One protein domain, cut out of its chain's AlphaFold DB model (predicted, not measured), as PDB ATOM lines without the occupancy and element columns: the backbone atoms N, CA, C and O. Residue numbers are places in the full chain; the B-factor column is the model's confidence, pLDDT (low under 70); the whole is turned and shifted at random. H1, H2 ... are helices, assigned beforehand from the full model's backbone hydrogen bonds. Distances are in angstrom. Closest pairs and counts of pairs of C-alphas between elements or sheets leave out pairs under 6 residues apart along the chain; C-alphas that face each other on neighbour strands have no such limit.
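What this domain is: This is residues 85 to 134 of the 142 residues of an uncharacterized protein of Gigaspora rosea (UniProt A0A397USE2). This is a stretched-out chain with little regular structure: one helix, H1, at one end, the short H2 after it, and then a long unnamed stretch that ends in a loop folding back on itself. The printed part has 50 residues, 19 of them in the two named helices, H1 then H2, with no named strand; the class is all helix. It is extended, with a radius of gyration of the C-alphas of 17.4 A and spans of 48 by 24 by 18 A.

How they stand to each other: Start at H1, residues 88 to 102, where every O i to N i+4 pair is within hydrogen-bond range. A tight link of 5 residues leads to H2, residues 108 to 111, too short for such a pair; its one O i to N i+3 pair is within range. H1 and H2 are apart.

Where its parts are: Find C-alpha 88 at (19.404, -39.633, 56.712); from there H1 runs 21.1 A to C-alpha 102. H2 ends at C-alpha 111, (4.800, -44.573, 36.444).

The domain as a whole: Look at Asp 86 and Glu 130, whose C-alphas are the two farthest apart, 47.9 A. Residues 86 to 92, of which 88 to 92 belong to H1, and 124 to 129 stand free. The printed part has no cut; pLDDT is under 70 at residues 110 to 120 and 132 to 134.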
ATOM      1  N   PRO A  85      14.196 -42.789  61.829       88.81
ATOM      2  CA  PRO A  85      15.617 -42.975  62.088       88.81
ATOM      3  C   PRO A  85      16.372 -41.638  62.039       88.81
ATOM      4  O   PRO A  85      16.014 -40.747  61.260       88.81
ATOM      5  N   ASP A  86      17.417 -41.506  62.857       90.44
ATOM      6  CA  ASP A  86      18.290 -40.323  62.850       90.44
ATOM      7  C   ASP A  86      19.202 -40.295  61.617       90.44
ATOM      8  O   ASP A  86      19.524 -39.220  61.104       90.44
ATOM      9  N   ASP A  87      19.586 -41.473  61.112       95.94
ATOM     10  CA  ASP A  87      20.383 -41.588  59.897       95.94
ATOM     11  C   ASP A  87      19.579 -41.121  58.665       95.94
ATOM     12  O   ASP A  87      18.443 -41.564  58.449       95.94
ATOM     13  N   PRO A  88      20.128 -40.214  57.836       93.12
ATOM     14  CA  PRO A  88      19.404 -39.633  56.712       93.12
ATOM     15  C   PRO A  88      19.043 -40.648  55.619       93.12
ATOM     16  O   PRO A  88      17.997 -40.491  54.976       93.12
ATOM     17  N   GLU A  89      19.867 -41.670  55.394       94.75
ATOM     18  CA  GLU A  89      19.610 -42.690  54.377       94.75
ATOM     19  C   GLU A  89      18.515 -43.653  54.847       94.75
ATOM     20  O   GLU A  89      17.532 -43.886  54.131       94.75
ATOM     21  N   GLU A  90      18.606 -44.126  56.089       94.62
ATOM     22  CA  GLU A  90      17.574 -44.969  56.697       94.62
ATOM     23  C   GLU A  90      16.235 -44.239  56.813       94.62
ATOM     24  O   GLU A  90      15.181 -44.802  56.496       94.62
ATOM     25  N   LYS A  91      16.259 -42.959  57.191       92.56
ATOM     26  CA  LYS A  91      15.070 -42.106  57.251       92.56
ATOM     27  C   LYS A  91      14.390 -41.985  55.899       92.56
ATOM     28  O   LYS A  91      13.168 -42.126  55.810       92.56
ATOM     29  N   ARG A  92      15.164 -41.739  54.841       92.81
ATOM     30  CA  ARG A  92      14.636 -41.666  53.476       92.81
ATOM     31  C   ARG A  92      13.967 -42.984  53.094       92.81
ATOM     32  O   ARG A  92      12.828 -42.968  52.630       92.81
ATOM     33  N   ASN A  93      14.638 -44.108  53.330       92.50
ATOM     34  CA  ASN A  93      14.112 -45.433  53.005       92.50
ATOM     35  C   ASN A  93      12.838 -45.757  53.798       92.50
ATOM     36  O   ASN A  93      11.875 -46.279  53.234       92.50
ATOM     37  N   HIS A  94      12.793 -45.386  55.078       92.31
ATOM     38  CA  HIS A  94      11.617 -45.559  55.926       92.31
ATOM     39  C   HIS A  94      10.411 -44.771  55.400       92.31
ATOM     40  O   HIS A  94       9.321 -45.327  55.261       92.31
ATOM     41  N   ILE A  95      10.606 -43.499  55.039       91.44
ATOM     42  CA  ILE A  95       9.541 -42.658  54.474       91.44
ATOM     43  C   ILE A  95       9.064 -43.218  53.132       91.44
ATOM     44  O   ILE A  95       7.859 -43.344  52.924       91.44
ATOM     45  N   ILE A  96       9.985 -43.584  52.232       90.88
ATOM     46  CA  ILE A  96       9.634 -44.164  50.926       90.88
ATOM     47  C   ILE A  96       8.788 -45.425  51.118       90.88
ATOM     48  O   ILE A  96       7.768 -45.578  50.443       90.88
ATOM     49  N   LYS A  97       9.167 -46.295  52.061       90.56
ATOM     50  CA  LYS A  97       8.403 -47.500  52.392       90.56
ATOM     51  C   LYS A  97       6.995 -47.152  52.878       90.56
ATOM     52  O   LYS A  97       6.031 -47.649  52.304       90.56
ATOM     53  N   MET A  98       6.870 -46.261  53.865       91.25
ATOM     54  CA  MET A  98       5.567 -45.847  54.402       91.25
ATOM     55  C   MET A  98       4.650 -45.248  53.330       91.25
ATOM     56  O   MET A  98       3.476 -45.602  53.239       91.25
ATOM     57  N   VAL A  99       5.184 -44.348  52.503       89.94
ATOM     58  CA  VAL A  99       4.427 -43.700  51.423       89.94
ATOM     59  C   VAL A  99       4.008 -44.724  50.371       89.94
ATOM     60  O   VAL A  99       2.878 -44.670  49.900       89.94
ATOM     61  N   SER A 100       4.871 -45.683  50.035       86.31
ATOM     62  CA  SER A 100       4.551 -46.726  49.051       86.31
ATOM     63  C   SER A 100       3.480 -47.699  49.552       86.31
ATOM     64  O   SER A 100       2.631 -48.122  48.771       86.31
ATOM     65  N   GLU A 101       3.491 -48.043  50.844       88.44
ATOM     66  CA  GLU A 101       2.458 -48.883  51.472       88.44
ATOM     67  C   GLU A 101       1.097 -48.176  51.504       88.44
ATOM     68  O   GLU A 101       0.067 -48.797  51.240       88.44
ATOM     69  N   GLN A 102       1.087 -46.869  51.788       89.31
ATOM     70  CA  GLN A 102      -0.142 -46.075  51.840       89.31
ATOM     71  C   GLN A 102      -0.669 -45.698  50.448       89.31
ATOM     72  O   GLN A 102      -1.883 -45.632  50.243       89.31
ATOM     73  N   PHE A 103       0.224 -45.481  49.482       85.81
ATOM     74  CA  PHE A 103      -0.102 -45.056  48.123       85.81
ATOM     75  C   PHE A 103       0.577 -45.971  47.089       85.81
ATOM     76  O   PHE A 103       1.566 -45.581  46.462       85.81
ATOM     77  N   PRO A 104       0.035 -47.182  46.844       83.31
ATOM     78  CA  PRO A 104       0.664 -48.173  45.964       83.31
ATOM     79  C   PRO A 104       0.905 -47.683  44.530       83.31
ATOM     80  O   PRO A 104       1.837 -48.128  43.859       83.31
ATOM     81  N   TYR A 105       0.086 -46.736  44.066       78.62
ATOM     82  CA  TYR A 105       0.169 -46.129  42.737       78.62
ATOM     83  C   TYR A 105       1.337 -45.145  42.567       78.62
ATOM     84  O   TYR A 105       1.619 -44.741  41.446       78.62
ATOM     85  N   LEU A 106       2.029 -44.757  43.646       79.44
ATOM     86  CA  LEU A 106       3.250 -43.944  43.567       79.44
ATOM     87  C   LEU A 106       4.506 -44.784  43.290       79.44
ATOM     88  O   LEU A 106       5.605 -44.242  43.173       79.44
ATOM     89  N   THR A 107       4.373 -46.109  43.199       78.06
ATOM     90  CA  THR A 107       5.496 -46.985  42.861       78.06
ATOM     91  C   THR A 107       5.853 -46.886  41.378       78.06
ATOM     92  O   THR A 107       4.999 -46.651  40.525       78.06
ATOM     93  N   LEU A 108       7.124 -47.153  41.056       71.19
ATOM     94  CA  LEU A 108       7.645 -47.144  39.681       71.19
ATOM     95  C   LEU A 108       6.857 -48.064  38.734       71.19
ATOM     96  O   LEU A 108       6.787 -47.821  37.537       71.19
ATOM     97  N   LYS A 109       6.211 -49.108  39.267       71.81
ATOM     98  CA  LYS A 109       5.351 -50.000  38.485       71.81
ATOM     99  C   LYS A 109       4.236 -49.239  37.753       71.81
ATOM    100  O   LYS A 109       3.907 -49.597  36.628       71.81
ATOM    101  N   TYR A 110       3.694 -48.189  38.365       64.38
ATOM    102  CA  TYR A 110       2.580 -47.414  37.817       64.38
ATOM    103  C   TYR A 110       3.019 -46.132  37.102       64.38
ATOM    104  O   TYR A 110       2.177 -45.471  36.496       64.38
ATOM    105  N   SER A 111       4.314 -45.791  37.108       66.94
ATOM    106  CA  SER A 111       4.800 -44.573  36.444       66.94
ATOM    107  C   SER A 111       4.637 -44.644  34.923       66.94
ATOM    108  O   SER A 111       4.333 -43.648  34.279       66.94
ATOM    109  N   ASN A 112       4.777 -45.839  34.339       63.09
ATOM    110  CA  ASN A 112       4.656 -46.024  32.894       63.09
ATOM    111  C   ASN A 112       3.223 -46.357  32.444       63.09
ATOM    112  O   ASN A 112       2.837 -45.995  31.338       63.09
ATOM    113  N   GLU A 113       2.426 -47.024  33.291       56.97
ATOM    114  CA  GLU A 113       1.029 -47.373  32.968       56.97
ATOM    115  C   GLU A 113       0.129 -46.135  32.863       56.97
ATOM    116  O   GLU A 113      -0.798 -46.123  32.056       56.97
ATOM    117  N   TYR A 114       0.426 -45.083  33.630       55.19
ATOM    118  CA  TYR A 114      -0.256 -43.794  33.500       55.19
ATOM    119  C   TYR A 114       0.433 -42.842  32.526       55.19
ATOM    120  O   TYR A 114      -0.219 -41.915  32.056       55.19
ATOM    121  N   GLY A 115       1.701 -43.110  32.193       56.69
ATOM    122  CA  GLY A 115       2.565 -42.267  31.383       56.69
ATOM    123  C   GLY A 115       2.728 -40.866  31.973       56.69
ATOM    124  O   GLY A 115       1.785 -40.236  32.440       56.69
ATOM    125  N   ASP A 116       3.914 -40.287  31.856       59.41
ATOM    126  CA  ASP A 116       4.122 -38.869  32.188       59.41
ATOM    127  C   ASP A 116       3.452 -37.928  31.155       59.41
ATOM    128  O   ASP A 116       3.867 -36.790  30.932       59.41
ATOM    129  N   TYR A 117       2.392 -38.400  30.492       59.78
ATOM    130  CA  TYR A 117       1.540 -37.624  29.615       59.78
ATOM    131  C   TYR A 117       0.634 -36.758  30.476       59.78
ATOM    132  O   TYR A 117      -0.532 -37.063  30.742       59.78
ATOM    133  N   PHE A 118       1.168 -35.613  30.884       58.94
ATOM    134  CA  PHE A 118       0.333 -34.535  31.371       58.94
ATOM    135  C   PHE A 118      -0.704 -34.220  30.291       58.94
ATOM    136  O   PHE A 118      -0.362 -33.822  29.172       58.94
ATOM    137  N   SER A 119      -1.981 -34.410  30.627       60.25
ATOM    138  CA  SER A 119      -3.116 -33.976  29.810       60.25
ATOM    139  C   SER A 119      -3.165 -32.451  29.830       60.25
ATOM    140  O   SER A 119      -3.992 -31.839  30.502       60.25
ATOM    141  N   CYS A 120      -2.206 -31.824  29.154       62.81
ATOM    142  CA  CYS A 120      -2.116 -30.384  29.091       62.81
ATOM    143  C   CYS A 120      -3.217 -29.895  28.140       62.81
ATOM    144  O   CYS A 120      -3.325 -30.415  27.018       62.81
ATOM    145  N   PRO A 121      -4.061 -28.932  28.557       70.69
ATOM    146  CA  PRO A 121      -4.993 -28.297  27.640       70.69
ATOM    147  C   PRO A 121      -4.231 -27.762  26.420       70.69
ATOM    148  O   PRO A 121      -3.069 -27.370  26.525       70.69
ATOM    149  N   LYS A 122      -4.885 -27.750  25.247       72.12
ATOM    150  CA  LYS A 122      -4.272 -27.264  23.990       72.12
ATOM    151  C   LYS A 122      -3.649 -25.876  24.160       72.12
ATOM    152  O   LYS A 122      -2.652 -25.555  23.531       72.12
ATOM    153  N   THR A 123      -4.227 -25.070  25.043       79.38
ATOM    154  CA  THR A 123      -3.729 -23.759  25.431       79.38
ATOM    155  C   THR A 123      -3.179 -23.794  26.852       79.38
ATOM    156  O   THR A 123      -3.824 -24.267  27.786       79.38
ATOM    157  N   CYS A 124      -1.981 -23.248  27.032       78.75
ATOM    158  CA  CYS A 124      -1.373 -23.070  28.340       78.75
ATOM    159  C   CYS A 124      -2.201 -22.103  29.189       78.75
ATOM    160  O   CYS A 124      -2.391 -20.956  28.797       78.75
ATOM    161  N   LEU A 125      -2.630 -22.529  30.377       80.25
ATOM    162  CA  LEU A 125      -3.418 -21.687  31.290       80.25
ATOM    163  C   LEU A 125      -2.623 -20.501  31.863       80.25
ATOM    164  O   LEU A 125      -3.212 -19.558  32.377       80.25
ATOM    165  N   VAL A 126      -1.288 -20.541  31.776       83.06
ATOM    166  CA  VAL A 126      -0.405 -19.481  32.290       83.06
ATOM    167  C   VAL A 126      -0.216 -18.367  31.264       83.06
ATOM    168  O   VAL A 126      -0.243 -17.192  31.618       83.06
ATOM    169  N   CYS A 127      -0.012 -18.715  29.991       88.00
ATOM    170  CA  CYS A 127       0.335 -17.742  28.951       88.00
ATOM    171  C   CYS A 127      -0.704 -17.621  27.823       88.00
ATOM    172  O   CYS A 127      -0.517 -16.799  26.929       88.00
ATOM    173  N   ASN A 128      -1.783 -18.414  27.853       85.56
ATOM    174  CA  ASN A 128      -2.851 -18.488  26.844       85.56
ATOM    175  C   ASN A 128      -2.367 -18.761  25.411       85.56
ATOM    176  O   ASN A 128      -3.043 -18.420  24.442       85.56
ATOM    177  N   LYS A 129      -1.196 -19.386  25.261       82.56
ATOM    178  CA  LYS A 129      -0.641 -19.795  23.967       82.56
ATOM    179  C   LYS A 129      -0.687 -21.308  23.826       82.56
ATOM    180  O   LYS A 129      -0.653 -22.035  24.818       82.56
ATOM    181  N   GLU A 130      -0.753 -21.772  22.587       82.56
ATOM    182  CA  GLU A 130      -0.561 -23.181  22.268       82.56
ATOM    183  C   GLU A 130       0.935 -23.505  22.317       82.56
ATOM    184  O   GLU A 130       1.755 -22.832  21.685       82.56
ATOM    185  N   HIS A 131       1.296 -24.515  23.105       75.38
ATOM    186  CA  HIS A 131       2.636 -25.089  23.104       75.38
ATOM    187  C   HIS A 131       2.574 -26.423  22.382       75.38
ATOM    188  O   HIS A 131       1.664 -27.223  22.619       75.38
ATOM    189  N   LYS A 132       3.546 -26.672  21.501       69.88
ATOM    190  CA  LYS A 132       3.694 -27.999  20.918       69.88
ATOM    191  C   LYS A 132       3.931 -28.979  22.063       69.88
ATOM    192  O   LYS A 132       4.812 -28.764  22.892       69.88
ATOM    193  N   ARG A 133       3.116 -30.035  22.115       65.12
ATOM    194  CA  ARG A 133       3.420 -31.249  22.877       65.12
ATOM    195  C   ARG A 133       4.526 -31.974  22.124       65.12
ATOM    196  O   ARG A 133       4.292 -33.021  21.540       65.12
ATOM    197  N   ASP A 134       5.691 -31.350  22.041       61.44
ATOM    198  CA  ASP A 134       6.887 -32.091  21.690       61.44
ATOM    199  C   ASP A 134       7.062 -33.069  22.849       61.44
ATOM    200  O   ASP A 134       7.033 -32.642  24.006       61.44
TER     201      ASP A 134